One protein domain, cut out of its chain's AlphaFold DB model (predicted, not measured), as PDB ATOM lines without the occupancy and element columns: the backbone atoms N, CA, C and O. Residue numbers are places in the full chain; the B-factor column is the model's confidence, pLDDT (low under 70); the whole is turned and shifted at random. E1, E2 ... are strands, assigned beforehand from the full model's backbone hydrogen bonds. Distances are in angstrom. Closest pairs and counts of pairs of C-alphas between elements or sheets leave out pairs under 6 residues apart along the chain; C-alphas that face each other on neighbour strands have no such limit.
ATOM      1  N   TYR A   3      23.730 -18.168 -75.508       92.19
ATOM      2  CA  TYR A   3      22.312 -17.833 -75.546       92.19
ATOM      3  C   TYR A   3      21.535 -19.055 -76.017       92.19
ATOM      4  O   TYR A   3      21.977 -19.708 -76.954       92.19
ATOM      5  N   SER A   4      20.393 -19.352 -75.412       93.75
ATOM      6  CA  SER A   4      19.418 -20.283 -75.984       93.75
ATOM      7  C   SER A   4      18.260 -19.495 -76.567       93.75
ATOM      8  O   SER A   4      17.727 -18.600 -75.916       93.75
ATOM      9  N   ILE A   5      17.890 -19.807 -77.803       92.75
ATOM     10  CA  ILE A   5      16.824 -19.136 -78.537       92.75
ATOM     11  C   ILE A   5      15.766 -20.178 -78.897       92.75
ATOM     12  O   ILE A   5      16.070 -21.158 -79.573       92.75
ATOM     13  N   CYS A   6      14.529 -19.957 -78.457       92.00
ATOM     14  CA  CYS A   6      13.386 -20.818 -78.751       92.00
ATOM     15  C   CYS A   6      12.623 -20.302 -79.977       92.00
ATOM     16  O   CYS A   6      12.317 -19.108 -80.054       92.00
ATOM     17  N   CYS A   7      12.312 -21.190 -80.924       89.06
ATOM     18  CA  CYS A   7      11.658 -20.862 -82.189       89.06
ATOM     19  C   CYS A   7      10.481 -21.799 -82.505       89.06
ATOM     20  O   CYS A   7      10.669 -23.009 -82.583       89.06
ATOM     21  N   ASP A   8       9.305 -21.237 -82.798       83.50
ATOM     22  CA  ASP A   8       8.145 -21.966 -83.330       83.50
ATOM     23  C   ASP A   8       7.195 -21.033 -84.106       83.50
ATOM     24  O   ASP A   8       6.534 -20.155 -83.547       83.50
ATOM     25  N   PRO A   9       7.196 -21.090 -85.443       73.19
ATOM     26  CA  PRO A   9       8.397 -20.926 -86.262       73.19
ATOM     27  C   PRO A   9       9.056 -19.538 -86.099       73.19
ATOM     28  O   PRO A   9      10.098 -19.249 -86.689       73.19
ATOM     29  N   THR A  10       8.417 -18.630 -85.358       81.25
ATOM     30  CA  THR A  10       8.961 -17.317 -84.989       81.25
ATOM     31  C   THR A  10       9.763 -17.418 -83.698       81.25
ATOM     32  O   THR A  10       9.658 -18.408 -82.981       81.25
ATOM     33  N   VAL A  11      10.573 -16.406 -83.385       87.75
ATOM     34  CA  VAL A  11      11.323 -16.404 -82.123       87.75
ATOM     35  C   VAL A  11      10.366 -16.165 -80.952       87.75
ATOM     36  O   VAL A  11       9.691 -15.133 -80.897       87.75
ATOM     37  N   LEU A  12      10.327 -17.121 -80.024       88.62
ATOM     38  CA  LEU A  12       9.444 -17.128 -78.860       88.62
ATOM     39  C   LEU A  12      10.130 -16.612 -77.599       88.62
ATOM     40  O   LEU A  12       9.533 -15.857 -76.845       88.62
ATOM     41  N   ALA A  13      11.375 -17.019 -77.360       89.19
ATOM     42  CA  ALA A  13      12.102 -16.678 -76.145       89.19
ATOM     43  C   ALA A  13      13.612 -16.661 -76.388       89.19
ATOM     44  O   ALA A  13      14.118 -17.336 -77.287       89.19
ATOM     45  N   LEU A  14      14.319 -15.894 -75.561       90.44
ATOM     46  CA  LEU A  14      15.770 -15.926 -75.445       90.44
ATOM     47  C   LEU A  14      16.116 -16.172 -73.982       90.44
ATOM     48  O   LEU A  14      15.424 -15.694 -73.089       90.44
ATOM     49  N   HIS A  15      17.201 -16.885 -73.745       90.75
ATOM     50  CA  HIS A  15      17.743 -17.102 -72.416       90.75
ATOM     51  C   HIS A  15      19.264 -16.967 -72.465       90.75
ATOM     52  O   HIS A  15      19.901 -17.404 -73.425       90.75
ATOM     53  N   THR A  16      19.846 -16.325 -71.456       90.12
ATOM     54  CA  THR A  16      21.283 -16.051 -71.370       90.12
ATOM     55  C   THR A  16      21.953 -17.013 -70.402       90.12
ATOM     56  O   THR A  16      21.676 -16.963 -69.215       90.12
ATOM     57  N   HIS A  17      22.905 -17.803 -70.887       90.19
ATOM     58  CA  HIS A  17      23.688 -18.727 -70.070       90.19
ATOM     59  C   HIS A  17      24.977 -18.059 -69.586       90.19
ATOM     60  O   HIS A  17      25.909 -17.832 -70.376       90.19
ATOM     61  N   CYS A  18      25.054 -17.771 -68.289       83.31
ATOM     62  CA  CYS A  18      26.235 -17.219 -67.623       83.31
ATOM     63  C   CYS A  18      27.024 -18.315 -66.886       83.31
ATOM     64  O   CYS A  18      26.511 -19.386 -66.609       83.31
ATOM     65  N   ARG A  19      28.304 -18.073 -66.556       68.94
ATOM     66  CA  ARG A  19      29.188 -19.087 -65.923       68.94
ATOM     67  C   ARG A  19      28.713 -19.622 -64.564       68.94
ATOM     68  O   ARG A  19      29.259 -20.619 -64.115       68.94
ATOM     69  N   PHE A  20      27.788 -18.926 -63.914       65.19
ATOM     70  CA  PHE A  20      27.256 -19.259 -62.590       65.19
ATOM     71  C   PHE A  20      25.752 -19.532 -62.632       65.19
ATOM     72  O   PHE A  20      25.119 -19.583 -61.583       65.19
ATOM     73  N   ASP A  21      25.187 -19.601 -63.838       71.25
ATOM     74  CA  ASP A  21      23.768 -19.814 -64.042       71.25
ATOM     75  C   ASP A  21      23.555 -21.247 -64.520       71.25
ATOM     76  O   ASP A  21      23.897 -21.583 -65.655       71.25
ATOM     77  N   ASP A  22      23.049 -22.077 -63.612       75.38
ATOM     78  CA  ASP A  22      22.626 -23.449 -63.886       75.38
ATOM     79  C   ASP A  22      21.091 -23.528 -64.025       75.38
ATOM     80  O   ASP A  22      20.521 -24.621 -64.007       75.38
ATOM     81  N   ASP A  23      20.394 -22.386 -64.130       87.38
ATOM     82  CA  ASP A  23      18.949 -22.371 -64.339       87.38
ATOM     83  C   ASP A  23      18.600 -22.787 -65.773       87.38
ATOM     84  O   ASP A  23      18.711 -22.027 -66.734       87.38
ATOM     85  N   LEU A  24      18.128 -24.023 -65.910       90.31
ATOM     86  CA  LEU A  24      17.655 -24.581 -67.174       90.31
ATOM     87  C   LEU A  24      16.118 -24.650 -67.245       90.31
ATOM     88  O   LEU A  24      15.569 -25.247 -68.171       90.31
ATOM     89  N   SER A  25      15.401 -24.007 -66.315       89.19
ATOM     90  CA  SER A  25      13.928 -24.003 -66.283       89.19
ATOM     91  C   SER A  25      13.297 -23.347 -67.517       89.19
ATOM     92  O   SER A  25      12.141 -23.618 -67.854       89.19
ATOM     93  N   CYS A  26      14.065 -22.545 -68.268       88.12
ATOM     94  CA  CYS A  26      13.595 -21.934 -69.508       88.12
ATOM     95  C   CYS A  26      13.058 -22.968 -70.512       88.12
ATOM     96  O   CYS A  26      12.105 -22.665 -71.234       88.12
ATOM     97  N   TYR A  27      13.614 -24.187 -70.528       90.38
ATOM     98  CA  TYR A  27      13.216 -25.264 -71.439       90.38
ATOM     99  C   TYR A  27      11.879 -25.934 -71.079       90.38
ATOM    100  O   TYR A  27      11.308 -26.632 -71.915       90.38
ATOM    101  N   GLU A  28      11.365 -25.736 -69.863       87.00
ATOM    102  CA  GLU A  28      10.100 -26.337 -69.409       87.00
ATOM    103  C   GLU A  28       8.876 -25.519 -69.834       87.00
ATOM    104  O   GLU A  28       7.776 -26.048 -69.978       87.00
ATOM    105  N   SER A  29       9.064 -24.219 -70.062       78.69
ATOM    106  CA  SER A  29       7.978 -23.264 -70.318       78.69
ATOM    107  C   SER A  29       7.547 -23.161 -71.788       78.69
ATOM    108  O   SER A  29       6.702 -22.330 -72.120       78.69
ATOM    109  N   THR A  30       8.115 -23.975 -72.684       82.00
ATOM    110  CA  THR A  30       7.958 -23.831 -74.143       82.00
ATOM    111  C   THR A  30       7.133 -24.943 -74.791       82.00
ATOM    112  O   THR A  30       7.075 -26.043 -74.244       82.00
ATOM    113  N   PRO A  31       6.526 -24.695 -75.971       82.75
ATOM    114  CA  PRO A  31       5.826 -25.732 -76.727       82.75
ATOM    115  C   PRO A  31       6.704 -26.955 -76.997       82.75
ATOM    116  O   PRO A  31       7.901 -26.822 -77.242       82.75
ATOM    117  N   GLU A  32       6.084 -28.134 -77.025       77.81
ATOM    118  CA  GLU A  32       6.774 -29.415 -77.241       77.81
ATOM    119  C   GLU A  32       7.523 -29.469 -78.584       77.81
ATOM    120  O   GLU A  32       8.624 -30.010 -78.654       77.81
ATOM    121  N   ASN A  33       6.969 -28.831 -79.621       79.25
ATOM    122  CA  ASN A  33       7.537 -28.794 -80.973       79.25
ATOM    123  C   ASN A  33       8.398 -27.547 -81.241       79.25
ATOM    124  O   ASN A  33       8.808 -27.307 -82.381       79.25
ATOM    125  N   ALA A  34       8.676 -26.730 -80.221       87.50
ATOM    126  CA  ALA A  34       9.530 -25.568 -80.402       87.50
ATOM    127  C   ALA A  34      10.997 -25.990 -80.540       87.50
ATOM    128  O   ALA A  34      11.517 -26.814 -79.786       87.50
ATOM    129  N   THR A  35      11.690 -25.402 -81.511       89.75
ATOM    130  CA  THR A  35      13.109 -25.672 -81.733       89.75
ATOM    131  C   THR A  35      13.964 -24.773 -80.856       89.75
ATOM    132  O   THR A  35      13.852 -23.548 -80.915       89.75
ATOM    133  N   TRP A  36      14.851 -25.381 -80.072       93.50
ATOM    134  CA  TRP A  36      15.839 -24.673 -79.274       93.50
ATOM    135  C   TRP A  36      17.176 -24.623 -79.998       93.50
ATOM    136  O   TRP A  36      17.689 -25.639 -80.455       93.50
ATOM    137  N   ILE A  37      17.742 -23.425 -80.093       93.44
ATOM    138  CA  ILE A  37      19.037 -23.171 -80.716       93.44
ATOM    139  C   ILE A  37      19.944 -22.603 -79.635       93.44
ATOM    140  O   ILE A  37      19.724 -21.489 -79.158       93.44
ATOM    141  N   TYR A  38      20.968 -23.354 -79.249       94.56
ATOM    142  CA  TYR A  38      22.022 -22.839 -78.385       94.56
ATOM    143  C   TYR A  38      23.078 -22.142 -79.237       94.56
ATOM    144  O   TYR A  38      23.514 -22.679 -80.246       94.56
ATOM    145  N   MET A  39      23.514 -20.959 -78.831       92.88
ATOM    146  CA  MET A  39      24.562 -20.166 -79.459       92.88
ATOM    147  C   MET A  39      25.680 -19.948 -78.433       92.88
ATOM    148  O   MET A  39      25.582 -19.028 -77.612       92.88
ATOM    149  N   PRO A  40      26.749 -20.761 -78.448       93.12
ATOM    150  CA  PRO A  40      27.914 -20.497 -77.615       93.12
ATOM    151  C   PRO A  40      28.619 -19.216 -78.075       93.12
ATOM    152  O   PRO A  40      28.726 -18.956 -79.276       93.12
ATOM    153  N   ILE A  41      29.114 -18.427 -77.122       91.50
ATOM    154  CA  ILE A  41      29.841 -17.175 -77.375       91.50
ATOM    155  C   ILE A  41      31.327 -17.409 -77.146       91.50
ATOM    156  O   ILE A  41      31.721 -17.877 -76.071       91.50
ATOM    157  N   LYS A  42      32.143 -17.091 -78.156       90.19
ATOM    158  CA  LYS A  42      33.601 -17.203 -78.066       90.19
ATOM    159  C   LYS A  42      34.161 -16.162 -77.101       90.19
ATOM    160  O   LYS A  42      33.519 -15.158 -76.782       90.19
ATOM    161  N   LYS A  43      35.391 -16.382 -76.643       85.94
ATOM    162  CA  LYS A  43      36.102 -15.377 -75.847       85.94
ATOM    163  C   LYS A  43      36.195 -14.064 -76.641       85.94
ATOM    164  O   LYS A  43      36.490 -14.088 -77.831       85.94
ATOM    165  N   ASP A  44      35.900 -12.944 -75.982       86.06
ATOM    166  CA  ASP A  44      35.899 -11.584 -76.555       86.06
ATOM    167  C   ASP A  44      34.882 -11.350 -77.695       86.06
ATOM    168  O   ASP A  44      34.835 -10.271 -78.307       86.06
ATOM    169  N   GLU A  45      34.028 -12.339 -77.963       88.00
ATOM    170  CA  GLU A  45      32.953 -12.227 -78.931       88.00
ATOM    171  C   GLU A  45      31.724 -11.586 -78.288       88.00
ATOM    172  O   GLU A  45      31.335 -11.890 -77.161       88.00
ATOM    173  N   ARG A  46      31.102 -10.671 -79.022       86.88
ATOM    174  CA  ARG A  46      29.890  -9.974 -78.598       86.88
ATOM    175  C   ARG A  46      28.990  -9.715 -79.787       86.88
ATOM    176  O   ARG A  46      29.471  -9.602 -80.918       86.88
ATOM    177  N   ILE A  47      27.699  -9.584 -79.513       88.44
ATOM    178  CA  ILE A  47      26.725  -9.174 -80.519       88.44
ATOM    179  C   ILE A  47      27.088  -7.755 -80.969       88.44
ATOM    180  O   ILE A  47      27.232  -6.842 -80.159       88.44
ATOM    181  N   ASN A  48      27.297  -7.599 -82.268       86.38
ATOM    182  CA  ASN A  48      27.682  -6.353 -82.917       86.38
ATOM    183  C   ASN A  48      26.504  -5.716 -83.654       86.38
ATOM    184  O   ASN A  48      26.404  -4.496 -83.701       86.38
ATOM    185  N   HIS A  49      25.605  -6.534 -84.197       87.75
ATOM    186  CA  HIS A  49      24.372  -6.062 -84.805       87.75
ATOM    187  C   HIS A  49      23.228  -7.030 -84.548       87.75
ATOM    188  O   HIS A  49      23.410  -8.250 -84.527       87.75
ATOM    189  N   ILE A  50      22.034  -6.462 -84.391       89.81
ATOM    190  CA  ILE A  50      20.784  -7.211 -84.287       89.81
ATOM    191  C   ILE A  50      19.865  -6.743 -85.405       89.81
ATOM    192  O   ILE A  50      19.561  -5.553 -85.503       89.81
ATOM    193  N   TRP A  51      19.374  -7.680 -86.208       89.19
ATOM    194  CA  TRP A  51      18.320  -7.426 -87.183       89.19
ATOM    195  C   TRP A  51      17.090  -8.249 -86.875       89.19
ATOM    196  O   TRP A  51      17.132  -9.300 -86.237       89.19
ATOM    197  N   VAL A  52      15.985  -7.787 -87.436       87.69
ATOM    198  CA  VAL A  52      14.733  -8.524 -87.484       87.69
ATOM    199  C   VAL A  52      14.212  -8.548 -88.907       87.69
ATOM    200  O   VAL A  52      14.303  -7.557 -89.638       87.69
ATOM    201  N   ARG A  53      13.654  -9.689 -89.300       84.44
ATOM    202  CA  ARG A  53      12.951  -9.846 -90.568       84.44
ATOM    203  C   ARG A  53      11.464  -9.639 -90.338       84.44
ATOM    204  O   ARG A  53      10.868 -10.310 -89.492       84.44
ATOM    205  N   ARG A  54      10.868  -8.726 -91.098       83.44
ATOM    206  CA  ARG A  54       9.435  -8.405 -91.037       83.44
ATOM    207  C   ARG A  54       8.806  -8.458 -92.415       83.44
ATOM    208  O   ARG A  54       9.500  -8.278 -93.418       83.44
ATOM    209  N   HIS A  55       7.498  -8.675 -92.461       82.00
ATOM    210  CA  HIS A  55       6.732  -8.423 -93.677       82.00
ATOM    211  C   HIS A  55       6.719  -6.913 -93.975       82.00
ATOM    212  O   HIS A  55       6.713  -6.092 -93.064       82.00
ATOM    213  N   ARG A  56       6.711  -6.502 -95.244       79.50
ATOM    214  CA  ARG A  56       6.725  -5.075 -95.610       79.50
ATOM    215  C   ARG A  56       5.417  -4.362 -95.274       79.50
ATOM    216  O   ARG A  56       5.429  -3.157 -95.061       79.50
ATOM    217  N   SER A  57       4.302  -5.094 -95.234       78.12
ATOM    218  CA  SER A  57       2.971  -4.533 -94.954       78.12
ATOM    219  C   SER A  57       2.430  -4.853 -93.556       78.12
ATOM    220  O   SER A  57       1.289  -4.506 -93.265       78.12
ATOM    221  N   SER A  58       3.188  -5.550 -92.705       75.62
ATOM    222  CA  SER A  58       2.778  -5.832 -91.325       75.62
ATOM    223  C   SER A  58       3.982  -5.855 -90.386       75.62
ATOM    224  O   SER A  58       5.091  -6.197 -90.781       75.62
ATOM    225  N   ASN A  59       3.764  -5.538 -89.110       68.38
ATOM    226  CA  ASN A  59       4.816  -5.581 -88.083       68.38
ATOM    227  C   ASN A  59       5.122  -7.001 -87.570       68.38
ATOM    228  O   ASN A  59       5.762  -7.164 -86.533       68.38
ATOM    229  N   ASP A  60       4.679  -8.024 -88.297       73.38
ATOM    230  CA  ASP A  60       4.845  -9.428 -87.945       73.38
ATOM    231  C   ASP A  60       6.326  -9.837 -88.062       73.38
ATOM    232  O   ASP A  60       6.914  -9.829 -89.153       73.38
ATOM    233  N   LYS A  61       6.949 -10.130 -86.914       74.62
ATOM    234  CA  LYS A  61       8.360 -10.523 -86.810       74.62
ATOM    235  C   LYS A  61       8.488 -12.001 -87.160       74.62
ATOM    236  O   LYS A  61       7.932 -12.852 -86.477       74.62
ATOM    237  N   LYS A  62       9.257 -12.314 -88.201       77.38
ATOM    238  CA  LYS A  62       9.456 -13.702 -88.652       77.38
ATOM    239  C   LYS A  62      10.781 -14.305 -88.231       77.38
ATOM    240  O   LYS A  62      10.837 -15.504 -87.978       77.38
ATOM    241  N   ALA A  63      11.819 -13.483 -88.132       84.31
ATOM    242  CA  ALA A  63      13.148 -13.950 -87.783       84.31
ATOM    243  C   ALA A  63      13.980 -12.878 -87.089       84.31
ATOM    244  O   ALA A  63      13.739 -11.683 -87.274       84.31
ATOM    245  N   LEU A  64      14.996 -13.325 -86.361       88.94
ATOM    246  CA  LEU A  64      16.078 -12.492 -85.849       88.94
ATOM    247  C   LEU A  64      17.396 -12.912 -86.489       88.94
ATOM    248  O   LEU A  64      17.565 -14.067 -86.874       88.94
ATOM    249  N   ALA A  65      18.322 -11.967 -86.598       88.62
ATOM    250  CA  ALA A  65      19.699 -12.256 -86.954       88.62
ATOM    251  C   ALA A  65      20.641 -11.526 -86.004       88.62
ATOM    252  O   ALA A  65      20.427 -10.343 -85.725       88.62
ATOM    253  N   PHE A  66      21.673 -12.222 -85.540       89.88
ATOM    254  CA  PHE A  66      22.760 -11.658 -84.749       89.88
ATOM    255  C   PHE A  66      24.054 -11.757 -85.547       89.88
ATOM    256  O   PHE A  66      24.457 -12.850 -85.941       89.88
ATOM    257  N   GLU A  67      24.710 -10.622 -85.778       88.75
ATOM    258  CA  GLU A  67      26.091 -10.590 -86.262       88.75
ATOM    259  C   GLU A  67      26.986 -10.296 -85.081       88.75
ATOM    260  O   GLU A  67      26.798  -9.320 -84.352       88.75
ATOM    261  N   MET A  68      27.982 -11.143 -84.915       87.50
ATOM    262  CA  MET A  68      28.993 -11.015 -83.892       87.50
ATOM    263  C   MET A  68      30.124 -10.104 -84.385       87.50
ATOM    264  O   MET A  68      30.367  -9.967 -85.582       87.50
ATOM    265  N   ASN A  69      30.888  -9.506 -83.472       87.50
ATOM    266  CA  ASN A  69      32.083  -8.716 -83.816       87.50
ATOM    267  C   ASN A  69      33.182  -9.522 -84.538       87.50
ATOM    268  O   ASN A  69      34.098  -8.915 -85.088       87.50
ATOM    269  N   SER A  70      33.094 -10.852 -84.514       86.31
ATOM    270  CA  SER A  70      33.931 -11.797 -85.254       86.31
ATOM    271  C   SER A  70      33.546 -11.929 -86.737       86.31
ATOM    272  O   SER A  70      34.261 -12.588 -87.486       86.31
ATOM    273  N   GLY A  71      32.417 -11.348 -87.163       84.25
ATOM    274  CA  GLY A  71      31.823 -11.545 -88.491       84.25
ATOM    275  C   GLY A  71      30.914 -12.776 -88.589       84.25
ATOM    276  O   GLY A  71      30.304 -13.008 -89.629       84.25
ATOM    277  N   ARG A  72      30.784 -13.566 -87.512       85.19
ATOM    278  CA  ARG A  72      29.856 -14.702 -87.455       85.19
ATOM    279  C   ARG A  72      28.409 -14.207 -87.469       85.19
ATOM    280  O   ARG A  72      28.041 -13.381 -86.639       85.19
ATOM    281  N   LEU A  73      27.593 -14.747 -88.371       84.94
ATOM    282  CA  LEU A  73      26.188 -14.376 -88.541       84.94
ATOM    283  C   LEU A  73      25.280 -15.568 -88.230       84.94
ATOM    284  O   LEU A  73      25.453 -16.649 -88.789       84.94
ATOM    285  N   LEU A  74      24.317 -15.365 -87.336       86.06
ATOM    286  CA  LEU A  74      23.398 -16.397 -86.866       86.06
ATOM    287  C   LEU A  74      21.961 -15.943 -87.052       86.06
ATOM    288  O   LEU A  74      21.644 -14.772 -86.854       86.06
ATOM    289  N   PHE A  75      21.099 -16.880 -87.427       84.75
ATOM    290  CA  PHE A  75      19.713 -16.603 -87.761       84.75
ATOM    291  C   PHE A  75      18.760 -17.489 -86.971       84.75
ATOM    292  O   PHE A  75      18.985 -18.687 -86.817       84.75
ATOM    293  N   PHE A  76      17.652 -16.897 -86.536       86.38
ATOM    294  CA  PHE A  76      16.674 -17.535 -85.664       86.38
ATOM    295  C   PHE A  76      15.263 -17.334 -86.202       86.38
ATOM    296  O   PHE A  76      14.938 -16.272 -86.743       86.38
ATOM    297  N   GLY A  77      14.418 -18.347 -86.030       81.12
ATOM    298  CA  GLY A  77      13.079 -18.404 -86.606       81.12
ATOM    299  C   GLY A  77      13.088 -18.576 -88.128       81.12
ATOM    300  O   GLY A  77      14.106 -18.922 -88.738       81.12
ATOM    301  N   ARG A  78      11.941 -18.298 -88.752       73.25
ATOM    302  CA  ARG A  78      11.685 -18.425 -90.196       73.25
ATOM    303  C   ARG A  78      12.452 -17.378 -91.020       73.25
ATOM    304  O   ARG A  78      11.905 -16.401 -91.534       73.25
ATOM    305  N   HIS A  79      13.761 -17.577 -91.123       60.19
ATOM    306  CA  HIS A  79      14.687 -16.731 -91.875       60.19
ATOM    307  C   HIS A  79      15.053 -17.345 -93.228       60.19
ATOM    308  O   HIS A  79      15.237 -16.612 -94.197       60.19
ATOM    309  N   LYS A  80      15.122 -18.678 -93.294       57.06
ATOM    310  CA  LYS A  80      15.363 -19.460 -94.501       57.06
ATOM    311  C   LYS A  80      14.083 -20.183 -94.859       57.06
ATOM    312  O   LYS A  80      13.826 -21.298 -94.435       57.06
ATOM    313  N   THR A  81      13.297 -19.545 -95.694       49.62
ATOM    314  CA  THR A  81      12.445 -20.288 -96.602       49.62
ATOM    315  C   THR A  81      12.631 -19.630 -97.953       49.62
ATOM    316  O   THR A  81      12.218 -18.495 -98.169       49.62
ATOM    317  N   TRP A  82      13.318 -20.327 -98.844       46.78
ATOM    318  CA  TRP A  82      12.866 -20.817-100.150       46.78
ATOM    319  C   TRP A  82      11.465 -20.396-100.675       46.78
ATOM    320  O   TRP A  82      11.227 -20.492-101.869       46.78
ATOM    321  N   THR A  83      10.563 -19.863 -99.839       43.38
ATOM    322  CA  THR A  83       9.199 -19.414-100.156       43.38
ATOM    323  C   THR A  83       8.868 -17.981 -99.694       43.38
ATOM    324  O   THR A  83       7.828 -17.441-100.075       43.38
ATOM    325  N   LEU A  84       9.712 -17.311 -98.894       51.94
ATOM    326  CA  LEU A  84       9.465 -15.921 -98.482       51.94
ATOM    327  C   LEU A  84      10.035 -14.968 -99.528       51.94
ATOM    328  O   LEU A  84      11.204 -14.590 -99.460       51.94
ATOM    329  N   ASP A  85       9.165 -14.565-100.454       60.94
ATOM    330  CA  ASP A  85       9.394 -13.514-101.446       60.94
ATOM    331  C   ASP A  85      10.173 -12.338-100.821       60.94
ATOM    332  O   ASP A  85       9.673 -11.637 -99.935       60.94
ATOM    333  N   GLU A  86      11.414 -12.117-101.261       65.94
ATOM    334  CA  GLU A  86      12.267 -11.004-100.812       65.94
ATOM    335  C   GLU A  86      11.621  -9.632-101.085       65.94
ATOM    336  O   GLU A  86      11.960  -8.613-100.472       65.94
ATOM    337  N   ARG A  87      10.619  -9.593-101.971       67.50
ATOM    338  CA  ARG A  87       9.782  -8.415-102.200       67.50
ATOM    339  C   ARG A  87       8.773  -8.195-101.076       67.50
ATOM    340  O   ARG A  87       8.370  -7.059-100.858       67.50
ATOM    341  N   LYS A  88       8.374  -9.241-100.348       75.50
ATOM    342  CA  LYS A  88       7.412  -9.184 -99.235       75.50
ATOM    343  C   LYS A  88       8.067  -9.047 -97.871       75.50
ATOM    344  O   LYS A  88       7.433  -8.507 -96.973       75.50
ATOM    345  N   TYR A  89       9.310  -9.492 -97.703       78.50
ATOM    346  CA  TYR A  89      10.002  -9.459 -96.412       78.50
ATOM    347  C   TYR A  89      11.284  -8.645 -96.479       78.50
ATOM    348  O   TYR A  89      12.040  -8.754 -97.436       78.50
ATOM    349  N   GLN A  90      11.552  -7.861 -95.439       81.75
ATOM    350  CA  GLN A  90      12.758  -7.045 -95.346       81.75
ATOM    351  C   GLN A  90      13.446  -7.222 -93.998       81.75
ATOM    352  O   GLN A  90      12.792  -7.395 -92.966       81.75
ATOM    353  N   TRP A  91      14.774  -7.167 -94.025       85.25
ATOM    354  CA  TRP A  91      15.589  -7.052 -92.826       85.25
ATOM    355  C   TRP A  91      15.666  -5.591 -92.399       85.25
ATOM    356  O   TRP A  91      15.917  -4.706 -93.215       85.25
ATOM    357  N   THR A  92      15.463  -5.344 -91.112       86.56
ATOM    358  CA  THR A  92      15.627  -4.027 -90.497       86.56
ATOM    359  C   THR A  92      16.651  -4.142 -89.382       86.56
ATOM    360  O   THR A  92      16.509  -4.996 -88.505       86.56
ATOM    361  N   LEU A  93      17.671  -3.289 -89.428       88.06
ATOM    362  CA  LEU A  93      18.653  -3.157 -88.358       88.06
ATOM    363  C   LEU A  93      17.971  -2.549 -87.127       88.06
ATOM    364  O   LEU A  93      17.293  -1.532 -87.242       88.06
ATOM    365  N   LEU A  94      18.114  -3.197 -85.973       86.75
ATOM    366  CA  LEU A  94      17.549  -2.740 -84.700       86.75
ATOM    367  C   LEU A  94      18.598  -2.131 -83.774       86.75
ATOM    368  O   LEU A  94      18.283  -1.214 -83.026       86.75
ATOM    369  N   SER A  95      19.828  -2.643 -83.812       85.94
ATOM    370  CA  SER A  95      20.894  -2.228 -82.901       85.94
ATOM    371  C   SER A  95      22.261  -2.337 -83.572       85.94
ATOM    372  O   SER A  95      22.539  -3.335 -84.243       85.94
ATOM    373  N   SER A  96      23.087  -1.302 -83.392       84.25
ATOM    374  CA  SER A  96      24.504  -1.246 -83.778       84.25
ATOM    375  C   SER A  96      25.303  -0.500 -82.697       84.25
ATOM    376  O   SER A  96      25.486   0.715 -82.786       84.25
ATOM    377  N   PRO A  97      25.790  -1.191 -81.648       72.81
ATOM    378  CA  PRO A  97      26.501  -0.547 -80.541       72.81
ATOM    379  C   PRO A  97      27.778   0.196 -80.969       72.81
ATOM    380  O   PRO A  97      28.185   1.152 -80.318       72.81
ATOM    381  N   ARG A  98      28.414  -0.203 -82.084       67.69
ATOM    382  CA  ARG A  98      29.650   0.427 -82.587       67.69
ATOM    383  C   ARG A  98      29.468   1.840 -83.133       67.69
ATOM    384  O   ARG A  98      30.463   2.548 -83.256       67.69
ATOM    385  N   GLU A  99      28.251   2.249 -83.481       63.09
ATOM    386  CA  GLU A  99      27.995   3.608 -83.973       63.09
ATOM    387  C   GLU A  99      28.069   4.667 -82.856       63.09
ATOM    388  O   GLU A  99      28.029   5.859 -83.152       63.09
ATOM    389  N   ILE A 100      28.223   4.255 -81.589       65.75
ATOM    390  CA  ILE A 100      28.223   5.147 -80.425       65.75
ATOM    391  C   ILE A 100      29.606   5.130 -79.750       65.75
ATOM    392  O   ILE A 100      29.935   4.194 -79.016       65.75
ATOM    393  N   PRO A 101      30.446   6.160 -79.975       63.88
ATOM    394  CA  PRO A 101      31.738   6.284 -79.308       63.88
ATOM    395  C   PRO A 101      31.589   6.335 -77.780       63.88
ATOM    396  O   PRO A 101      30.790   7.112 -77.263       63.88
ATOM    397  N   GLY A 102      32.387   5.543 -77.057       65.75
ATOM    398  CA  GLY A 102      32.410   5.527 -75.585       65.75
ATOM    399  C   GLY A 102      31.380   4.611 -74.917       65.75
ATOM    400  O   GLY A 102      31.335   4.558 -73.691       65.75
ATOM    401  N   LEU A 103      30.578   3.871 -75.689       67.12
ATOM    402  CA  LEU A 103      29.653   2.881 -75.144       67.12
ATOM    403  C   LEU A 103      30.370   1.538 -74.912       67.12
ATOM    404  O   LEU A 103      30.675   0.813 -75.858       67.12
ATOM    405  N   GLU A 104      30.644   1.207 -73.649       62.78
ATOM    406  CA  GLU A 104      31.269  -0.074 -73.276       62.78
ATOM    407  C   GLU A 104      30.264  -1.231 -73.182       62.78
ATOM    408  O   GLU A 104      30.632  -2.388 -73.388       62.78
ATOM    409  N   LEU A 105      28.992  -0.927 -72.904       66.88
ATOM    410  CA  LEU A 105      27.917  -1.901 -72.715       66.88
ATOM    411  C   LEU A 105      26.655  -1.444 -73.444       66.88
ATOM    412  O   LEU A 105      26.267  -0.285 -73.340       66.88
ATOM    413  N   SER A 106      26.014  -2.374 -74.149       76.88
ATOM    414  CA  SER A 106      24.699  -2.182 -74.762       76.88
ATOM    415  C   SER A 106      23.768  -3.293 -74.305       76.88
ATOM    416  O   SER A 106      24.106  -4.475 -74.423       76.88
ATOM    417  N   LEU A 107      22.597  -2.915 -73.822       82.31
ATOM    418  CA  LEU A 107      21.553  -3.805 -73.355       82.31
ATOM    419  C   LEU A 107      20.398  -3.822 -74.351       82.31
ATOM    420  O   LEU A 107      19.961  -2.798 -74.880       82.31
ATOM    421  N   PHE A 108      19.854  -5.011 -74.566       86.38
ATOM    422  CA  PHE A 108      18.543  -5.143 -75.170       86.38
ATOM    423  C   PHE A 108      17.642  -5.953 -74.251       86.38
ATOM    424  O   PHE A 108      18.079  -6.869 -73.556       86.38
ATOM    425  N   PHE A 109      16.372  -5.587 -74.261       86.81
ATOM    426  CA  PHE A 109      15.314  -6.183 -73.468       86.81
ATOM    427  C   PHE A 109      14.296  -6.783 -74.422       86.81
ATOM    428  O   PHE A 109      14.122  -6.301 -75.543       86.81
ATOM    429  N   PHE A 110      13.603  -7.822 -73.985       86.25
ATOM    430  CA  PHE A 110      12.549  -8.432 -74.777       86.25
ATOM    431  C   PHE A 110      11.327  -8.688 -73.900       86.25
ATOM    432  O   PHE A 110      11.451  -9.203 -72.792       86.25
ATOM    433  N   ASP A 111      10.151  -8.308 -74.402       85.06
ATOM    434  CA  ASP A 111       8.870  -8.694 -73.804       85.06
ATOM    435  C   ASP A 111       8.430 -10.003 -74.456       85.06
ATOM    436  O   ASP A 111       8.070 -10.026 -75.639       85.06
ATOM    437  N   SER A 112       8.527 -11.096 -73.703       83.06
ATOM    438  CA  SER A 112       8.152 -12.429 -74.156       83.06
ATOM    439  C   SER A 112       6.792 -12.820 -73.601       83.06
ATOM    440  O   SER A 112       6.572 -12.802 -72.392       83.06
ATOM    441  N   LEU A 113       5.895 -13.235 -74.490       80.81
ATOM    442  CA  LEU A 113       4.630 -13.859 -74.136       80.81
ATOM    443  C   LEU A 113       4.684 -15.320 -74.582       80.81
ATOM    444  O   LEU A 113       4.046 -15.681 -75.567       80.81
ATOM    445  N   VAL A 114       5.486 -16.152 -73.913       75.56
ATOM    446  CA  VAL A 114       5.549 -17.602 -74.184       75.56
ATOM    447  C   VAL A 114       4.169 -18.228 -73.912       75.56
ATOM    448  O   VAL A 114       3.554 -17.883 -72.901       75.56
ATOM    449  N   PRO A 115       3.640 -19.114 -74.782       73.56
ATOM    450  CA  PRO A 115       4.247 -19.716 -75.984       73.56
ATOM    451  C   PRO A 115       4.036 -18.960 -77.310       73.56
ATOM    452  O   PRO A 115       4.266 -19.521 -78.374       73.56
ATOM    453  N   PHE A 116       3.568 -17.715 -77.290       74.88
ATOM    454  CA  PHE A 116       3.072 -17.028 -78.483       74.88
ATOM    455  C   PHE A 116       4.153 -16.301 -79.287       74.88
ATOM    456  O   PHE A 116       4.287 -16.554 -80.480       74.88
ATOM    457  N   CYS A 117       4.870 -15.343 -78.687       77.00
ATOM    458  CA  CYS A 117       5.875 -14.544 -79.402       77.00
ATOM    459  C   CYS A 117       6.690 -13.626 -78.481       77.00
ATOM    460  O   CYS A 117       6.288 -13.324 -77.356       77.00
ATOM    461  N   ILE A 118       7.766 -13.059 -79.035       84.69
ATOM    462  CA  ILE A 118       8.379 -11.829 -78.517       84.69
ATOM    463  C   ILE A 118       7.613 -10.608 -79.035       84.69
ATOM    464  O   ILE A 118       7.767 -10.188 -80.194       84.69
ATOM    465  N   ARG A 119       6.832  -9.986 -78.152       82.81
ATOM    466  CA  ARG A 119       6.000  -8.812 -78.448       82.81
ATOM    467  C   ARG A 119       6.849  -7.612 -78.820       82.81
ATOM    468  O   ARG A 119       6.678  -7.038 -79.896       82.81
ATOM    469  N   GLU A 120       7.866  -7.303 -78.023       84.38
ATOM    470  CA  GLU A 120       8.706  -6.116 -78.206       84.38
ATOM    471  C   GLU A 120      10.184  -6.400 -77.940       84.38
ATOM    472  O   GLU A 120      10.533  -7.318 -77.205       84.38
ATOM    473  N   LEU A 121      11.043  -5.631 -78.612       87.69
ATOM    474  CA  LEU A 121      12.480  -5.575 -78.359       87.69
ATOM    475  C   LEU A 121      12.818  -4.124 -78.025       87.69
ATOM    476  O   LEU A 121      12.579  -3.243 -78.852       87.69
ATOM    477  N   GLY A 122      13.331  -3.896 -76.823       86.38
ATOM    478  CA  GLY A 122      13.825  -2.605 -76.363       86.38
ATOM    479  C   GLY A 122      15.345  -2.568 -76.419       86.38
ATOM    480  O   GLY A 122      15.994  -3.589 -76.212       86.38
ATOM    481  N   PHE A 123      15.910  -1.396 -76.681       88.38
ATOM    482  CA  PHE A 123      17.353  -1.169 -76.712       88.38
ATOM    483  C   PHE A 123      17.662   0.069 -75.877       88.38
ATOM    484  O   PHE A 123      16.897   1.033 -75.900       88.38
ATOM    485  N   ASP A 124      18.766   0.039 -75.138       85.38
ATOM    486  CA  ASP A 124      19.284   1.212 -74.422       85.38
ATOM    487  C   ASP A 124      19.983   2.218 -75.351       85.38
ATOM    488  O   ASP A 124      20.250   3.355 -74.960       85.38
TER     489      ASP A 124
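This is residues 3 to 124 of the 277 residues of an uncharacterized protein of Fusarium floridanum (UniProt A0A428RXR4). A small sandwich: a strongly twisted four-stranded sheet, E6 E5 E4 E7, lies partly face to face with a three-stranded sheet, E2 E1 E3, and the hairpin E8 and E9 packs on E2. Residues 99 to 104 stick out as a loop. The 122 printed residues hold no named helix and nine named strands, E1 to E9 along the chain; each sheet is antiparallel and the class is all strand. The whole is compact, with a radius of gyration of the C-alphas of 14.8 A and spans of 37 by 37 by 23 A.

Inner strands E4, residues 47 to 55, and E5, residues 61 to 68, are antiparallel, with N 51 and O 65 2.9 A apart, within hydrogen-bond range. Edge strand E6, residues 73 to 77, pairs with E5 through N 66 and O 74, 2.9 A; edge strand E7, residues 89 to 95, pairs with E4 through N 92 and O 52, 2.9 A. E4 E5 E6 form a meander, each strand the antiparallel neighbour of the one before; with E7, antiparallel neighbour of E4, they form a Greek key. Facing them at planes 29 degrees apart, inner strand E1, residues 3 to 8, pairs with E2, residues 10 to 17, through N 6 and O 13, 2.9 A, and with E3, residues 35 to 40, through N 5 and O 37, 2.8 A. The closest C-alphas of E2 and E6 are those of Thr 10 and Gly 77, 4.6 A. In the hairpin of E8, residues 108 to 113, and E9, residues 117 to 123, N 111 and O 120 are 3.0 A apart; the closest C-alphas of E2 and E9 are those of Leu 12 and Cys 117, 4.4 A.

E4 is 23.9 A from first to last C-alpha, E2 21.0 A and E5 20.8 A. E1 begins at C-alpha 3 (22.312, -17.833, -75.546); E9 ends at C-alpha 123 (17.353, -1.169, -76.712).

The C-alphas farthest apart, of Phe 20 and Arg 87, are 44.6 A apart. The printed part has no cut; the links E2 to E3, E6 to E7 and E7 to E8 are long. pLDDT is under 70 at residues 19 to 20, 59, 79 to 87 and 98 to 105.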